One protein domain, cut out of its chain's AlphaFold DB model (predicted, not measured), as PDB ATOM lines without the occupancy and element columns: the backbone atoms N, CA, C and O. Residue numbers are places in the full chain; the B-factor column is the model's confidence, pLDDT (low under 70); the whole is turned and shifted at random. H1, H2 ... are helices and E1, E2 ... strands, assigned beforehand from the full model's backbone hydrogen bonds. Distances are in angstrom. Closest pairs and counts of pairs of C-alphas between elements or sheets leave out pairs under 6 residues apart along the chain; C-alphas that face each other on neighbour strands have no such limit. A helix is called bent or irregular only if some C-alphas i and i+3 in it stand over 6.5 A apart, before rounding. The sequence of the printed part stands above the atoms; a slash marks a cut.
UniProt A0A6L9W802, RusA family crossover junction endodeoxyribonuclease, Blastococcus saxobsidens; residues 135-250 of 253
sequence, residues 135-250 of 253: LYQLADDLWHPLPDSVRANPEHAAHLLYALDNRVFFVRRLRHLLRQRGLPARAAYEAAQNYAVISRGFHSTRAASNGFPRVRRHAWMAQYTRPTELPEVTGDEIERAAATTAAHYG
ATOM      1  N   LEU A 135      37.969 -16.326 -27.503       95.50
ATOM      2  CA  LEU A 135      37.706 -17.763 -27.537       95.50
ATOM      3  C   LEU A 135      36.252 -18.059 -27.149       95.50
ATOM      4  O   LEU A 135      35.790 -17.672 -26.071       95.50
ATOM      5  N   TYR A 136      35.540 -18.800 -27.990       95.81
ATOM      6  CA  TYR A 136      34.136 -19.155 -27.803       95.81
ATOM      7  C   TYR A 136      33.991 -20.627 -27.439       95.81
ATOM      8  O   TYR A 136      34.498 -21.500 -28.137       95.81
ATOM      9  N   GLN A 137      33.279 -20.916 -26.350       97.19
ATOM     10  CA  GLN A 137      32.934 -22.295 -26.018       97.19
ATOM     11  C   GLN A 137      31.824 -22.784 -26.956       97.19
ATOM     12  O   GLN A 137      30.771 -22.140 -27.035       97.19
ATOM     13  N   LEU A 138      32.038 -23.925 -27.611       96.81
ATOM     14  CA  LEU A 138      31.063 -24.565 -28.501       96.81
ATOM     15  C   LEU A 138      30.556 -25.902 -27.925       96.81
ATOM     16  O   LEU A 138      30.897 -26.294 -26.806       96.81
ATOM     17  N   ALA A 139      29.676 -26.586 -28.660       96.38
ATOM     18  CA  ALA A 139      28.993 -27.810 -28.238       96.38
ATOM     19  C   ALA A 139      29.909 -29.028 -28.008       96.38
ATOM     20  O   ALA A 139      29.447 -30.051 -27.500       96.38
ATOM     21  N   ASP A 140      31.191 -28.952 -28.360       95.00
ATOM     22  CA  ASP A 140      32.217 -29.949 -28.034       95.00
ATOM     23  C   ASP A 140      32.933 -29.688 -26.697       95.00
ATOM     24  O   ASP A 140      33.833 -30.442 -26.334       95.00
ATOM     25  N   ASP A 141      32.503 -28.663 -25.952       95.12
ATOM     26  CA  ASP A 141      33.112 -28.179 -24.708       95.12
ATOM     27  C   ASP A 141      34.542 -27.625 -24.874       95.12
ATOM     28  O   ASP A 141      35.221 -27.341 -23.879       95.12
ATOM     29  N   LEU A 142      34.976 -27.404 -26.118       95.94
ATOM     30  CA  LEU A 142      36.242 -26.761 -26.456       95.94
ATOM     31  C   LEU A 142      36.046 -25.273 -26.754       95.94
ATOM     32  O   LEU A 142      34.933 -24.784 -26.959       95.94
ATOM     33  N   TRP A 143      37.163 -24.551 -26.741       96.31
ATOM     34  CA  TRP A 143      37.238 -23.108 -26.920       96.31
ATOM     35  C   TRP A 143      37.827 -22.782 -28.286       96.31
ATOM     36  O   TRP A 143      39.011 -23.008 -28.511       96.31
ATOM     37  N   HIS A 144      37.006 -22.258 -29.187       95.81
ATOM     38  CA  HIS A 144      37.375 -21.991 -30.575       95.81
ATOM     39  C   HIS A 144      37.687 -20.503 -30.778       95.81
ATOM     40  O   HIS A 144      36.914 -19.662 -30.303       95.81
ATOM     41  N   PRO A 145      38.802 -20.148 -31.438       94.69
ATOM     42  CA  PRO A 145      39.165 -18.757 -31.666       94.69
ATOM     43  C   PRO A 145      38.316 -18.127 -32.767       94.69
ATOM     44  O   PRO A 145      38.141 -18.705 -33.838       94.69
ATOM     45  N   LEU A 146      37.820 -16.916 -32.513       93.62
ATOM     46  CA  LEU A 146      37.128 -16.095 -33.501       93.62
ATOM     47  C   LEU A 146      37.609 -14.642 -33.423       93.62
ATOM     48  O   LEU A 146      37.685 -14.095 -32.316       93.62
ATOM     49  N   PRO A 147      37.897 -13.990 -34.567       92.94
ATOM     50  CA  PRO A 147      38.226 -12.573 -34.589       92.94
ATOM     51  C   PRO A 147      37.066 -11.733 -34.062       92.94
ATOM     52  O   PRO A 147      35.906 -11.964 -34.414       92.94
ATOM     53  N   ASP A 148      37.368 -10.686 -33.301       91.00
ATOM     54  CA  ASP A 148      36.338  -9.762 -32.821       91.00
ATOM     55  C   ASP A 148      35.689  -8.985 -33.980       91.00
ATOM     56  O   ASP A 148      34.552  -8.531 -33.856       91.00
ATOM     57  N   SER A 149      36.359  -8.888 -35.135       88.06
ATOM     58  CA  SER A 149      35.805  -8.299 -36.361       88.06
ATOM     59  C   SER A 149      34.552  -9.026 -36.860       88.06
ATOM     60  O   SER A 149      33.654  -8.380 -37.395       88.06
ATOM     61  N   VAL A 150      34.419 -10.334 -36.603       85.00
ATOM     62  CA  VAL A 150      33.192 -11.095 -36.894       85.00
ATOM     63  C   VAL A 150      31.995 -10.502 -36.145       85.00
ATOM     64  O   VAL A 150      30.880 -10.479 -36.662       85.00
ATOM     65  N   ARG A 151      32.217  -9.963 -34.940       84.50
ATOM     66  CA  ARG A 151      31.167  -9.375 -34.098       84.50
ATOM     67  C   ARG A 151      30.716  -7.997 -34.563       84.50
ATOM     68  O   ARG A 151      29.712  -7.510 -34.047       84.50
ATOM     69  N   ALA A 152      31.428  -7.367 -35.500       88.19
ATOM     70  CA  ALA A 152      31.045  -6.062 -36.032       88.19
ATOM     71  C   ALA A 152      29.662  -6.103 -36.707       88.19
ATOM     72  O   ALA A 152      28.948  -5.104 -36.689       88.19
ATOM     73  N   ASN A 153      29.264  -7.267 -37.236       91.94
ATOM     74  CA  ASN A 153      27.900  -7.535 -37.672       91.94
ATOM     75  C   ASN A 153      27.283  -8.662 -36.810       91.94
ATOM     76  O   ASN A 153      27.685  -9.820 -36.950       91.94
ATOM     77  N   PRO A 154      26.295  -8.359 -35.944       91.44
ATOM     78  CA  PRO A 154      25.630  -9.357 -35.105       91.44
ATOM     79  C   PRO A 154      24.993 -10.520 -35.873       91.44
ATOM     80  O   PRO A 154      24.993 -11.639 -35.369       91.44
ATOM     81  N   GLU A 155      24.482 -10.275 -37.081       91.94
ATOM     82  CA  GLU A 155      23.897 -11.310 -37.937       91.94
ATOM     83  C   GLU A 155      24.983 -12.277 -38.417       91.94
ATOM     84  O   GLU A 155      24.888 -13.481 -38.184       91.94
ATOM     85  N   HIS A 156      26.084 -11.761 -38.971       91.81
ATOM     86  CA  HIS A 156      27.222 -12.593 -39.379       91.81
ATOM     87  C   HIS A 156      27.804 -13.388 -38.203       91.81
ATOM     88  O   HIS A 156      28.131 -14.566 -38.354       91.81
ATOM     89  N   ALA A 157      27.901 -12.766 -37.024       93.12
ATOM     90  CA  ALA A 157      28.350 -13.441 -35.813       93.12
ATOM     91  C   ALA A 157      27.420 -14.596 -35.426       93.12
ATOM     92  O   ALA A 157      27.907 -15.689 -35.136       93.12
ATOM     93  N   ALA A 158      26.100 -14.382 -35.464       94.75
ATOM     94  CA  ALA A 158      25.119 -15.429 -35.209       94.75
ATOM     95  C   ALA A 158      25.273 -16.582 -36.213       94.75
ATOM     96  O   ALA A 158      25.399 -17.735 -35.805       94.75
ATOM     97  N   HIS A 159      25.343 -16.275 -37.510       94.50
ATOM     98  CA  HIS A 159      25.534 -17.279 -38.556       94.50
ATOM     99  C   HIS A 159      26.780 -18.126 -38.340       94.50
ATOM    100  O   HIS A 159      26.692 -19.354 -38.337       94.50
ATOM    101  N   LEU A 160      27.929 -17.485 -38.128       93.88
ATOM    102  CA  LEU A 160      29.187 -18.199 -37.952       93.88
ATOM    103  C   LEU A 160      29.171 -19.053 -36.682       93.88
ATOM    104  O   LEU A 160      29.517 -20.231 -36.738       93.88
ATOM    105  N   LEU A 161      28.741 -18.489 -35.548       95.38
ATOM    106  CA  LEU A 161      28.714 -19.200 -34.270       95.38
ATOM    107  C   LEU A 161      27.782 -20.409 -34.311       95.38
ATOM    108  O   LEU A 161      28.201 -21.500 -33.934       95.38
ATOM    109  N   TYR A 162      26.550 -20.250 -34.803       96.06
ATOM    110  CA  TYR A 162      25.614 -21.371 -34.906       96.06
ATOM    111  C   TYR A 162      26.065 -22.409 -35.942       96.06
ATOM    112  O   TYR A 162      25.903 -23.603 -35.695       96.06
ATOM    113  N   ALA A 163      26.667 -22.001 -37.065       94.56
ATOM    114  CA  ALA A 163      27.210 -22.940 -38.047       94.56
ATOM    115  C   ALA A 163      28.370 -23.772 -37.469       94.56
ATOM    116  O   ALA A 163      28.372 -24.999 -37.602       94.56
ATOM    117  N   LEU A 164      29.319 -23.127 -36.780       95.00
ATOM    118  CA  LEU A 164      30.427 -23.811 -36.109       95.00
ATOM    119  C   LEU A 164      29.923 -24.717 -34.982       95.00
ATOM    120  O   LEU A 164      30.317 -25.880 -34.919       95.00
ATOM    121  N   ASP A 165      29.018 -24.221 -34.134       96.06
ATOM    122  CA  ASP A 165      28.438 -24.973 -33.017       96.06
ATOM    123  C   ASP A 165      27.700 -26.232 -33.496       96.06
ATOM    124  O   ASP A 165      27.947 -27.327 -32.986       96.06
ATOM    125  N   ASN A 166      26.877 -26.106 -34.544       95.19
ATOM    126  CA  ASN A 166      26.210 -27.234 -35.193       95.19
ATOM    127  C   ASN A 166      27.221 -28.252 -35.726       95.19
ATOM    128  O   ASN A 166      27.038 -29.462 -35.559       95.19
ATOM    129  N   ARG A 167      28.306 -27.786 -36.351       95.31
ATOM    130  CA  ARG A 167      29.305 -28.681 -36.934       95.31
ATOM    131  C   ARG A 167      30.090 -29.442 -35.872       95.31
ATOM    132  O   ARG A 167      30.245 -30.658 -35.994       95.31
ATOM    133  N   VAL A 168      30.542 -28.780 -34.809       95.56
ATOM    134  CA  VAL A 168      31.248 -29.476 -33.722       95.56
ATOM    135  C   VAL A 168      30.310 -30.403 -32.942       95.56
ATOM    136  O   VAL A 168      30.720 -31.498 -32.549       95.56
ATOM    137  N   PHE A 169      29.030 -30.035 -32.797       95.69
ATOM    138  CA  PHE A 169      27.996 -30.913 -32.247       95.69
ATOM    139  C   PHE A 169      27.831 -32.184 -33.089       95.69
ATOM    140  O   PHE A 169      27.886 -33.293 -32.544       95.69
ATOM    141  N   PHE A 170      27.695 -32.033 -34.413       96.06
ATOM    142  CA  PHE A 170      27.612 -33.144 -35.362       96.06
ATOM    143  C   PHE A 170      28.790 -34.107 -35.178       96.06
ATOM    144  O   PHE A 170      28.591 -35.300 -34.959       96.06
ATOM    145  N   VAL A 171      30.022 -33.589 -35.188       95.69
ATOM    146  CA  VAL A 171      31.252 -34.394 -35.080       95.69
ATOM    147  C   VAL A 171      31.334 -35.107 -33.732       95.69
ATOM    148  O   VAL A 171      31.650 -36.299 -33.674       95.69
ATOM    149  N   ARG A 172      31.011 -34.413 -32.632       95.44
ATOM    150  CA  ARG A 172      30.960 -35.009 -31.288       95.44
ATOM    151  C   ARG A 172      29.989 -36.186 -31.246       95.44
ATOM    152  O   ARG A 172      30.327 -37.240 -30.695       95.44
ATOM    153  N   ARG A 173      28.793 -36.024 -31.816       96.44
ATOM    154  CA  ARG A 173      27.768 -37.072 -31.829       96.44
ATOM    155  C   ARG A 173      28.138 -38.216 -32.771       96.44
ATOM    156  O   ARG A 173      28.011 -39.367 -32.363       96.44
ATOM    157  N   LEU A 174      28.689 -37.925 -33.948       96.19
ATOM    158  CA  LEU A 174      29.212 -38.922 -34.883       96.19
ATOM    159  C   LEU A 174      30.256 -39.821 -34.207       96.19
ATOM    160  O   LEU A 174      30.113 -41.041 -34.208       96.19
ATOM    161  N   ARG A 175      31.252 -39.237 -33.524       95.94
ATOM    162  CA  ARG A 175      32.261 -39.995 -32.754       95.94
ATOM    163  C   ARG A 175      31.637 -40.873 -31.669       95.94
ATOM    164  O   ARG A 175      32.173 -41.926 -31.332       95.94
ATOM    165  N   HIS A 176      30.545 -40.432 -31.051       96.19
ATOM    166  CA  HIS A 176      29.824 -41.244 -30.072       96.19
ATOM    167  C   HIS A 176      29.120 -42.440 -30.728       96.19
ATOM    168  O   HIS A 176      29.306 -43.559 -30.256       96.19
ATOM    169  N   LEU A 177      28.403 -42.228 -31.833       96.00
ATOM    170  CA  LEU A 177      27.712 -43.296 -32.565       96.00
ATOM    171  C   LEU A 177      28.683 -44.322 -33.161       96.00
ATOM    172  O   LEU A 177      28.454 -45.521 -33.048       96.00
ATOM    173  N   LEU A 178      29.810 -43.875 -33.725       94.88
ATOM    174  CA  LEU A 178      30.858 -44.772 -34.223       94.88
ATOM    175  C   LEU A 178      31.386 -45.699 -33.117       94.88
ATOM    176  O   LEU A 178      31.548 -46.896 -33.340       94.88
ATOM    177  N   ARG A 179      31.584 -45.173 -31.901       96.12
ATOM    178  CA  ARG A 179      31.984 -45.988 -30.741       96.12
ATOM    179  C   ARG A 179      30.900 -46.975 -30.319       96.12
ATOM    180  O   ARG A 179      31.219 -48.115 -30.003       96.12
ATOM    181  N   GLN A 180      29.629 -46.569 -30.339       95.31
ATOM    182  CA  GLN A 180      28.508 -47.481 -30.066       95.31
ATOM    183  C   GLN A 180      28.415 -48.614 -31.098       95.31
ATOM    184  O   GLN A 180      28.006 -49.717 -30.754       95.31
ATOM    185  N   ARG A 181      28.860 -48.364 -32.334       93.38
ATOM    186  CA  ARG A 181      28.964 -49.351 -33.420       93.38
ATOM    187  C   ARG A 181      30.251 -50.191 -33.376       93.38
ATOM    188  O   ARG A 181      30.530 -50.930 -34.313       93.38
ATOM    189  N   GLY A 182      31.031 -50.094 -32.298       93.88
ATOM    190  CA  GLY A 182      32.188 -50.954 -32.047       93.88
ATOM    191  C   GLY A 182      33.536 -50.405 -32.512       93.88
ATOM    192  O   GLY A 182      34.546 -51.082 -32.314       93.88
ATOM    193  N   LEU A 183      33.605 -49.191 -33.077       95.06
ATOM    194  CA  LEU A 183      34.903 -48.593 -33.401       95.06
ATOM    195  C   LEU A 183      35.657 -48.223 -32.109       95.06
ATOM    196  O   LEU A 183      35.093 -47.553 -31.234       95.06
ATOM    197  N   PRO A 184      36.956 -48.557 -32.002       94.94
ATOM    198  CA  PRO A 184      37.813 -48.035 -30.944       94.94
ATOM    199  C   PRO A 184      37.842 -46.502 -30.939       94.94
ATOM    200  O   PRO A 184      37.692 -45.857 -31.976       94.94
ATOM    201  N   ALA A 185      38.102 -45.898 -29.775       94.38
ATOM    202  CA  ALA A 185      38.060 -44.441 -29.611       94.38
ATOM    203  C   ALA A 185      38.955 -43.679 -30.608       94.38
ATOM    204  O   ALA A 185      38.526 -42.664 -31.154       94.38
ATOM    205  N   ARG A 186      40.165 -44.190 -30.876       93.56
ATOM    206  CA  ARG A 186      41.094 -43.613 -31.858       93.56
ATOM    207  C   ARG A 186      40.551 -43.698 -33.287       93.56
ATOM    208  O   ARG A 186      40.493 -42.677 -33.961       93.56
ATOM    209  N   ALA A 187      40.082 -44.871 -33.709       92.50
ATOM    210  CA  ALA A 187      39.511 -45.061 -35.042       92.50
ATOM    211  C   ALA A 187      38.267 -44.183 -35.255       92.50
ATOM    212  O   ALA A 187      38.113 -43.560 -36.297       92.50
ATOM    213  N   ALA A 188      37.404 -44.057 -34.242       94.81
ATOM    214  CA  ALA A 188      36.253 -43.156 -34.297       94.81
ATOM    215  C   ALA A 188      36.664 -41.674 -34.395       94.81
ATOM    216  O   ALA A 188      35.983 -40.891 -35.057       94.81
ATOM    217  N   TYR A 189      37.758 -41.277 -33.735       92.88
ATOM    218  CA  TYR A 189      38.316 -39.930 -33.852       92.88
ATOM    219  C   TYR A 189      38.823 -39.661 -35.271       92.88
ATOM    220  O   TYR A 189      38.390 -38.674 -35.860       92.88
ATOM    221  N   GLU A 190      39.674 -40.544 -35.804       92.75
ATOM    222  CA  GLU A 190      40.256 -40.461 -37.154       92.75
ATOM    223  C   GLU A 190      39.155 -40.446 -38.226       92.75
ATOM    224  O   GLU A 190      39.108 -39.547 -39.060       92.75
ATOM    225  N   ALA A 191      38.186 -41.357 -38.133       92.31
ATOM    226  CA  ALA A 191      37.083 -41.455 -39.083       92.31
ATOM    227  C   ALA A 191      36.178 -40.207 -39.108       92.31
ATOM    228  O   ALA A 191      35.633 -39.847 -40.151       92.31
ATOM    229  N   ALA A 192      36.024 -39.524 -37.972       93.88
ATOM    230  CA  ALA A 192      35.228 -38.304 -37.882       93.88
ATOM    231  C   ALA A 192      35.984 -37.034 -38.323       93.88
ATOM    232  O   ALA A 192      35.348 -35.987 -38.441       93.88
ATOM    233  N   GLN A 193      37.303 -37.096 -38.567       89.69
ATOM    234  CA  GLN A 193      38.105 -35.923 -38.959       89.69
ATOM    235  C   GLN A 193      37.644 -35.297 -40.271       89.69
ATOM    236  O   GLN A 193      37.599 -34.078 -40.376       89.69
ATOM    237  N   ASN A 194      37.179 -36.107 -41.223       87.50
ATOM    238  CA  ASN A 194      36.639 -35.614 -42.496       87.50
ATOM    239  C   ASN A 194      35.398 -34.722 -42.322       87.50
ATOM    240  O   ASN A 194      34.978 -34.041 -43.255       87.50
ATOM    241  N   TYR A 195      34.793 -34.740 -41.131       91.62
ATOM    242  CA  TYR A 195      33.665 -33.894 -40.781       91.62
ATOM    243  C   TYR A 195      34.049 -32.738 -39.849       91.62
ATOM    244  O   TYR A 195      33.190 -31.927 -39.520       91.62
ATOM    245  N   ALA A 196      35.295 -32.647 -39.389       89.38
ATOM    246  CA  ALA A 196      35.720 -31.604 -38.466       89.38
ATOM    247  C   ALA A 196      35.642 -30.206 -39.098       89.38
ATOM    248  O   ALA A 196      35.635 -30.039 -40.318       89.38
ATOM    249  N   VAL A 197      35.544 -29.192 -38.239       89.44
ATOM    250  CA  VAL A 197      35.855 -27.813 -38.623       89.44
ATOM    251  C   VAL A 197      37.372 -27.679 -38.779       89.44
ATOM    252  O   VAL A 197      38.112 -28.379 -38.092       89.44
ATOM    253  N   ILE A 198      37.817 -26.786 -39.664       83.44
ATOM    254  CA  ILE A 198      39.250 -26.518 -39.874       83.44
ATOM    255  C   ILE A 198      39.863 -25.922 -38.597       83.44
ATOM    256  O   ILE A 198      40.896 -26.380 -38.129       83.44
ATOM    257  N   SER A 199      39.178 -24.951 -37.983       83.25
ATOM    258  CA  SER A 199      39.634 -24.335 -36.734       83.25
ATOM    259  C   SER A 199      39.572 -25.320 -35.566       83.25
ATOM    260  O   SER A 199      38.520 -25.901 -35.281       83.25
ATOM    261  N   ARG A 200      40.695 -25.506 -34.869       87.69
ATOM    262  CA  ARG A 200      40.777 -26.403 -33.715       87.69
ATOM    263  C   ARG A 200      40.306 -25.719 -32.436       87.69
ATOM    264  O   ARG A 200      40.638 -24.573 -32.140       87.69
ATOM    265  N   GLY A 201      39.571 -26.479 -31.630       92.88
ATOM    266  CA  GLY A 201      39.166 -26.060 -30.294       92.88
ATOM    267  C   GLY A 201      40.241 -26.360 -29.249       92.88
ATOM    268  O   GLY A 201      40.843 -27.434 -29.244       92.88
ATOM    269  N   PHE A 202      40.428 -25.445 -28.301       94.19
ATOM    270  CA  PHE A 202      41.373 -25.578 -27.193       94.19
ATOM    271  C   PHE A 202      40.675 -26.074 -25.925       94.19
ATOM    272  O   PHE A 202      39.543 -25.692 -25.616       94.19
ATOM    273  N   HIS A 203      41.358 -26.910 -25.141       93.38
ATOM    274  CA  HIS A 203      40.836 -27.335 -23.844       93.38
ATOM    275  C   HIS A 203      40.753 -26.152 -22.865       93.38
ATOM    276  O   HIS A 203      41.545 -25.211 -22.919       93.38
ATOM    277  N   SER A 204      39.815 -26.219 -21.918       87.50
ATOM    278  CA  SER A 204      39.545 -25.141 -20.957       87.50
ATOM    279  C   SER A 204      40.763 -24.677 -20.153       87.50
ATOM    280  O   SER A 204      40.873 -23.487 -19.871       87.50
ATOM    281  N   THR A 205      41.675 -25.588 -19.810       85.94
ATOM    282  CA  THR A 205      42.921 -25.277 -19.090       85.94
ATOM    283  C   THR A 205      43.861 -24.407 -19.921       85.94
ATOM    284  O   THR A 205      44.412 -23.455 -19.384       85.94
ATOM    285  N   ARG A 206      43.964 -24.683 -21.226       82.50
ATOM    286  CA  ARG A 206      44.782 -23.931 -22.193       82.50
ATOM    287  C   ARG A 206      44.162 -22.573 -22.509       82.50
ATOM    288  O   ARG A 206      44.798 -21.529 -22.422       82.50
ATOM    289  N   ALA A 207      42.852 -22.567 -22.746       74.94
ATOM    290  CA  ALA A 207      42.097 -21.337 -22.953       74.94
ATOM    291  C   ALA A 207      42.133 -20.403 -21.724       74.94
ATOM    292  O   ALA A 207      42.056 -19.187 -21.868       74.94
ATOM    293  N   ALA A 208      42.211 -20.956 -20.506       71.12
ATOM    294  CA  ALA A 208      42.274 -20.177 -19.271       71.12
ATOM    295  C   ALA A 208      43.661 -19.580 -18.998       71.12
ATOM    296  O   ALA A 208      43.732 -18.458 -18.502       71.12
ATOM    297  N   SER A 209      44.738 -20.317 -19.285       77.31
ATOM    298  CA  SER A 209      46.105 -19.916 -18.927       77.31
ATOM    299  C   SER A 209      46.630 -18.750 -19.757       77.31
ATOM    300  O   SER A 209      47.448 -17.975 -19.267       77.31
ATOM    301  N   ASN A 210      46.142 -18.590 -20.988       81.25
ATOM    302  CA  ASN A 210      46.807 -17.724 -21.963       81.25
ATOM    303  C   ASN A 210      46.232 -16.306 -22.032       81.25
ATOM    304  O   ASN A 210      46.746 -15.490 -22.781       81.25
ATOM    305  N   GLY A 211      45.215 -15.971 -21.227       89.06
ATOM    306  CA  GLY A 211      44.734 -14.592 -21.064       89.06
ATOM    307  C   GLY A 211      43.811 -14.068 -22.171       89.06
ATOM    308  O   GLY A 211      43.477 -12.885 -22.165       89.06
ATOM    309  N   PHE A 212      43.369 -14.917 -23.104       92.31
ATOM    310  CA  PHE A 212      42.361 -14.533 -24.094       92.31
ATOM    311  C   PHE A 212      40.994 -14.260 -23.446       92.31
ATOM    312  O   PHE A 212      40.590 -14.991 -22.531       92.31
ATOM    313  N   PRO A 213      40.230 -13.267 -23.943       93.69
ATOM    314  CA  PRO A 213      38.821 -13.137 -23.607       93.69
ATOM    315  C   PRO A 213      38.064 -14.416 -23.966       93.69
ATOM    316  O   PRO A 213      38.319 -15.047 -24.992       93.69
ATOM    317  N   ARG A 214      37.122 -14.806 -23.108       94.12
ATOM    318  CA  ARG A 214      36.381 -16.063 -23.230       94.12
ATOM    319  C   ARG A 214      34.885 -15.822 -23.171       94.12
ATOM    320  O   ARG A 214      34.402 -15.178 -22.242       94.12
ATOM    321  N   VAL A 215      34.150 -16.416 -24.104       94.81
ATOM    322  CA  VAL A 215      32.688 -16.342 -24.172       94.81
ATOM    323  C   VAL A 215      32.090 -17.741 -24.050       94.81
ATOM    324  O   VAL A 215      32.306 -18.616 -24.885       94.81
ATOM    325  N   ARG A 216      31.343 -17.976 -22.968       96.69
ATOM    326  CA  ARG A 216      30.681 -19.262 -22.703       96.69
ATOM    327  C   ARG A 216      29.565 -19.530 -23.709       96.69
ATOM    328  O   ARG A 216      28.898 -18.595 -24.146       96.69
ATOM    329  N   ARG A 217      29.288 -20.814 -23.964       96.81
ATOM    330  CA  ARG A 217      28.277 -21.239 -24.942       96.81
ATOM    331  C   ARG A 217      26.903 -20.633 -24.685       96.81
ATOM    332  O   ARG A 217      26.335 -19.962 -25.535       96.81
ATOM    333  N   HIS A 218      26.405 -20.806 -23.464       97.06
ATOM    334  CA  HIS A 218      25.109 -20.263 -23.057       97.06
ATOM    335  C   HIS A 218      25.045 -18.731 -23.153       97.06
ATOM    336  O   HIS A 218      23.978 -18.188 -23.412       97.06
ATOM    337  N   ALA A 219      26.170 -18.035 -22.953       96.69
ATOM    338  CA  ALA A 219      26.209 -16.578 -22.966       96.69
ATOM    339  C   ALA A 219      26.040 -16.033 -24.389       96.69
ATOM    340  O   ALA A 219      25.197 -15.168 -24.607       96.69
ATOM    341  N   TRP A 220      26.778 -16.570 -25.370       95.62
ATOM    342  CA  TRP A 220      26.604 -16.127 -26.756       95.62
ATOM    343  C   TRP A 220      25.277 -16.613 -27.352       95.62
ATOM    344  O   TRP A 220      24.654 -15.874 -28.105       95.62
ATOM    345  N   MET A 221      24.773 -17.791 -26.969       96.06
ATOM    346  CA  MET A 221      23.441 -18.244 -27.402       96.06
ATOM    347  C   MET A 221      22.308 -17.359 -26.866       96.06
ATOM    348  O   MET A 221      21.315 -17.158 -27.555       96.06
ATOM    349  N   ALA A 222      22.445 -16.813 -25.653       96.19
ATOM    350  CA  ALA A 222      21.490 -15.844 -25.115       96.19
ATOM    351  C   ALA A 222      21.581 -14.478 -25.816       96.19
ATOM    352  O   ALA A 222      20.606 -13.732 -25.844       96.19
ATOM    353  N   GLN A 223      22.750 -14.148 -26.370       94.88
ATOM    354  CA  GLN A 223      22.997 -12.895 -27.076       94.88
ATOM    355  C   GLN A 223      22.491 -12.917 -28.525       94.88
ATOM    356  O   GLN A 223      22.052 -11.884 -29.028       94.88
ATOM    357  N   TYR A 224      22.574 -14.064 -29.202       94.75
ATOM    358  CA  TYR A 224      22.291 -14.181 -30.631       94.75
ATOM    359  C   TYR A 224      21.090 -15.085 -30.901       94.75
ATOM    360  O   TYR A 224      21.068 -16.259 -30.521       94.75
ATOM    361  N   THR A 225      20.113 -14.562 -31.640       93.69
ATOM    362  CA  THR A 225      19.020 -15.368 -32.187       93.69
ATOM    363  C   THR A 225      19.561 -16.302 -33.262       93.69
ATOM    364  O   THR A 225      20.347 -15.891 -34.112       93.69
ATOM    365  N   ARG A 226      19.144 -17.569 -33.221       93.94
ATOM    366  CA  ARG A 226      19.503 -18.548 -34.247       93.94
ATOM    367  C   ARG A 226      18.913 -18.131 -35.607       93.94
ATOM    368  O   ARG A 226      17.696 -17.953 -35.670       93.94
ATOM    369  N   PRO A 227      19.728 -18.035 -36.673       94.19
ATOM    370  CA  PRO A 227      19.226 -17.835 -38.032       94.19
ATOM    371  C   PRO A 227      18.293 -18.974 -38.463       94.19
ATOM    372  O   PRO A 227      18.569 -20.145 -38.181       94.19
ATOM    373  N   THR A 228      17.185 -18.648 -39.126       91.94
ATOM    374  CA  THR A 228      16.133 -19.612 -39.502       91.94
ATOM    375  C   THR A 228      16.534 -20.496 -40.683       91.94
ATOM    376  O   THR A 228      16.036 -21.610 -40.823       91.94
ATOM    377  N   GLU A 229      17.455 -20.021 -41.510       90.69
ATOM    378  CA  GLU A 229      18.015 -20.692 -42.679       90.69
ATOM    379  C   GLU A 229      19.088 -21.733 -42.340       90.69
ATOM    380  O   GLU A 229      19.433 -22.553 -43.192       90.69
ATOM    381  N   LEU A 230      19.636 -21.719 -41.118       88.12
ATOM    382  CA  LEU A 230      20.646 -22.694 -40.721       88.12
ATOM    383  C   LEU A 230      19.977 -24.034 -40.398       88.12
ATOM    384  O   LEU A 230      19.257 -24.117 -39.393       88.12
ATOM    385  N   PRO A 231      20.255 -25.099 -41.178       83.31
ATOM    386  CA  PRO A 231      19.606 -26.382 -40.979       83.31
ATOM    387  C   PRO A 231      19.870 -26.901 -39.567       83.31
ATOM    388  O   PRO A 231      20.950 -26.724 -38.990       83.31
ATOM    389  N   GLU A 232      18.859 -27.538 -38.988       82.81
ATOM    390  CA  GLU A 232      19.067 -28.315 -37.780       82.81
ATOM    391  C   GLU A 232      19.835 -29.578 -38.121       82.81
ATOM    392  O   GLU A 232      19.484 -30.308 -39.046       82.81
ATOM    393  N   VAL A 233      20.884 -29.844 -37.347       84.56
ATOM    394  CA  VAL A 233      21.561 -31.128 -37.431       84.56
ATOM    395  C   VAL A 233      20.605 -32.191 -36.901       84.56
ATOM    396  O   VAL A 233      20.314 -32.237 -35.704       84.56
ATOM    397  N   THR A 234      20.108 -33.041 -37.794       87.38
ATOM    398  CA  THR A 234      19.138 -34.085 -37.442       87.38
ATOM    399  C   THR A 234      19.836 -35.362 -36.981       87.38
ATOM    400  O   THR A 234      20.934 -35.685 -37.433       87.38
ATOM    401  N   GLY A 235      19.186 -36.130 -36.099       88.25
ATOM    402  CA  GLY A 235      19.697 -37.439 -35.674       88.25
ATOM    403  C   GLY A 235      19.925 -38.391 -36.854       88.25
ATOM    404  O   GLY A 235      20.969 -39.035 -36.924       88.25
ATOM    405  N   ASP A 236      19.003 -38.396 -37.820       90.38
ATOM    406  CA  ASP A 236      19.059 -39.249 -39.012       90.38
ATOM    407  C   ASP A 236      20.271 -38.954 -39.900       90.38
ATOM    408  O   ASP A 236      20.881 -39.868 -40.453       90.38
ATOM    409  N   GLU A 237      20.650 -37.681 -40.044       90.19
ATOM    410  CA  GLU A 237      21.847 -37.298 -40.795       90.19
ATOM    411  C   GLU A 237      23.116 -37.871 -40.153       90.19
ATOM    412  O   GLU A 237      23.945 -38.466 -40.847       90.19
ATOM    413  N   ILE A 238      23.238 -37.751 -38.828       91.56
ATOM    414  CA  ILE A 238      24.400 -38.251 -38.086       91.56
ATOM    415  C   ILE A 238      24.428 -39.786 -38.114       91.56
ATOM    416  O   ILE A 238      25.492 -40.370 -38.301       91.56
ATOM    417  N   GLU A 239      23.277 -40.450 -37.979       92.50
ATOM    418  CA  GLU A 239      23.171 -41.912 -38.071       92.50
ATOM    419  C   GLU A 239      23.557 -42.433 -39.455       92.50
ATOM    420  O   GLU A 239      24.314 -43.400 -39.556       92.50
ATOM    421  N   ARG A 240      23.107 -41.773 -40.533       91.75
ATOM    422  CA  ARG A 240      23.535 -42.109 -41.899       91.75
ATOM    423  C   ARG A 240      25.041 -41.936 -42.065       91.75
ATOM    424  O   ARG A 240      25.697 -42.840 -42.576       91.75
ATOM    425  N   ALA A 241      25.599 -40.819 -41.597       91.19
ATOM    426  CA  ALA A 241      27.041 -40.591 -41.642       91.19
ATOM    427  C   ALA A 241      27.810 -41.656 -40.840       91.19
ATOM    428  O   ALA A 241      28.819 -42.173 -41.320       91.19
ATOM    429  N   ALA A 242      27.312 -42.038 -39.659       91.75
ATOM    430  CA  ALA A 242      27.901 -43.081 -38.825       91.75
ATOM    431  C   ALA A 242      27.836 -44.459 -39.492       91.75
ATOM    432  O   ALA A 242      28.819 -45.192 -39.440       91.75
ATOM    433  N   ALA A 243      26.722 -44.802 -40.145       90.50
ATOM    434  CA  ALA A 243      26.561 -46.061 -40.866       90.50
ATOM    435  C   ALA A 243      27.512 -46.164 -42.061       90.50
ATOM    436  O   ALA A 243      28.272 -47.125 -42.151       90.50
ATOM    437  N   THR A 244      27.527 -45.146 -42.929       90.50
ATOM    438  CA  THR A 244      28.426 -45.089 -44.091       90.50
ATOM    439  C   THR A 244      29.886 -45.152 -43.661       90.50
ATOM    440  O   THR A 244      30.680 -45.894 -44.236       90.50
ATOM    441  N   THR A 245      30.237 -44.400 -42.616       90.06
ATOM    442  CA  THR A 245      31.603 -44.367 -42.100       90.06
ATOM    443  C   THR A 245      31.975 -45.711 -41.475       90.06
ATOM    444  O   THR A 245      32.994 -46.270 -41.846       90.06
ATOM    445  N   ALA A 246      31.158 -46.290 -40.592       87.25
ATOM    446  CA  ALA A 246      31.459 -47.588 -39.982       87.25
ATOM    447  C   ALA A 246      31.645 -48.692 -41.038       87.25
ATOM    448  O   ALA A 246      32.637 -49.420 -40.979       87.25
ATOM    449  N   ALA A 247      30.766 -48.739 -42.049       88.75
ATOM    450  CA  ALA A 247      30.849 -49.705 -43.141       88.75
ATOM    451  C   ALA A 247      32.172 -49.595 -43.916       88.75
ATOM    452  O   ALA A 247      32.787 -50.613 -44.229       88.75
ATOM    453  N   HIS A 248      32.658 -48.372 -44.163       89.75
ATOM    454  CA  HIS A 248      33.960 -48.140 -44.797       89.75
ATOM    455  C   HIS A 248      35.132 -48.737 -43.997       89.75
ATOM    456  O   HIS A 248      36.098 -49.209 -44.588       89.75
ATOM    457  N   TYR A 249      35.029 -48.769 -42.666       86.06
ATOM    458  CA  TYR A 249      36.047 -49.338 -41.775       86.06
ATOM    459  C   TYR A 249      35.810 -50.823 -41.434       86.06
ATOM    460  O   TYR A 249      36.529 -51.372 -40.602       86.06
ATOM    461  N   GLY A 250      34.823 -51.488 -42.048       84.81
ATOM    462  CA  GLY A 250      34.511 -52.898 -41.778       84.81
ATOM    463  C   GLY A 250      33.755 -53.142 -40.465       84.81
ATOM    464  O   GLY A 250      33.780 -54.253 -39.940       84.81
TER     465      GLY A 250
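AT A GLANCE: This is residues 135 to 250 of the 253 residues of the protein "RusA family crossover junction endodeoxyribonuclease" of Blastococcus saxobsidens (UniProt A0A6L9W802). One long helix, H2, makes the spine of the domain, with a cluster of parts near each of its ends. Near its first half lie a small two-strand hairpin, E1 and E2, and the short helices H1 and H5, while H4 lies by the hairpin, apart from H2; at the last part of H2, H3 folds back on it as a helical hairpin and H6 crosses it, and a long link, residues 224 to 234, leads from H5 to H6. The printed part has 116 residues, in the order E1, E2, H1, H2, H3, H4, H5, H6; the sheet E1 - E2 is antiparallel and the class is mostly helix. The whole is compact, with a radius of gyration of the C-alphas of 15.5 A and spans of 47 by 36 by 20 A.

IN THESE COORDINATES: E1, residues 135 to 137, begins at C-alpha 135 (37.706, -17.763, -27.537). E2 is residues 143 to 147, 13.1 A long, and H1 is residues 148 to 152. H2, residues 154 to 180, runs 38.6 A from C-alpha 154 (25.630, -9.357, -35.105) to C-alpha 180 (28.508, -47.481, -30.066). H3, residues 185 to 195, is 16.0 A long and only just irregular: C-alphas 191 and 194 are 6.8 A apart. H4 is residues 204 to 209, and H5 is residues 217 to 223, 10.1 A long. H6, residues 235 to 248, is 20.0 A long and ends at C-alpha 248 (33.960, -48.140, -44.797).

HOW THE PARTS SIT: H2 is the hub. With residues 167 to 179 alone it touches H3, closest at the C-alphas of Arg 175 and Ala 188, 5.3 A; they run opposite ways at 36 degrees, a tilt only just steep. With residues 170 to 178 alone it touches H6, closest at the C-alphas of Leu 178 and Ala 242, 5.7 A; they run the same way at a steep tilt of 50 degrees. H3 and H6 are close but not clearly touching, with the C-alphas of Ala 191 and Thr 245 closest at 6.9 A. H1 and H2 touch only at the corner, and only just, with 3 pairs of C-alphas within 8 A, the closest being Arg 151 and Ala 157 at 5.2 A. H2 and H5 are near each other, and so are H2 and E2. In the hairpin of E1 and E2, N 136 and O 144 are within hydrogen-bond range at 2.8 A. Residues 135 to 136 of E1 also pair, parallel, with residues 214 to 215. The closest C-alphas of E1 and H5, Gln 137 and Arg 217, are 4.9 A apart; those of E2 and H4, Trp 143 and Ala 207, 6.5 A. Every O i to N i+4 pair is within range in H2, H4, H5 and H6; H3 has 5 of 7, and H1 has 0 of 1 but 2 of 2 O i to N i+3 pairs.

THE WHOLE: The C-alphas farthest apart, Ala 152 and Gly 250, are 47.3 A apart. The printed part has no cut. The link from H5 to H6, 11 residues, is long. The mean pLDDT of the printed part is 91.9, and no printed residue is under 70.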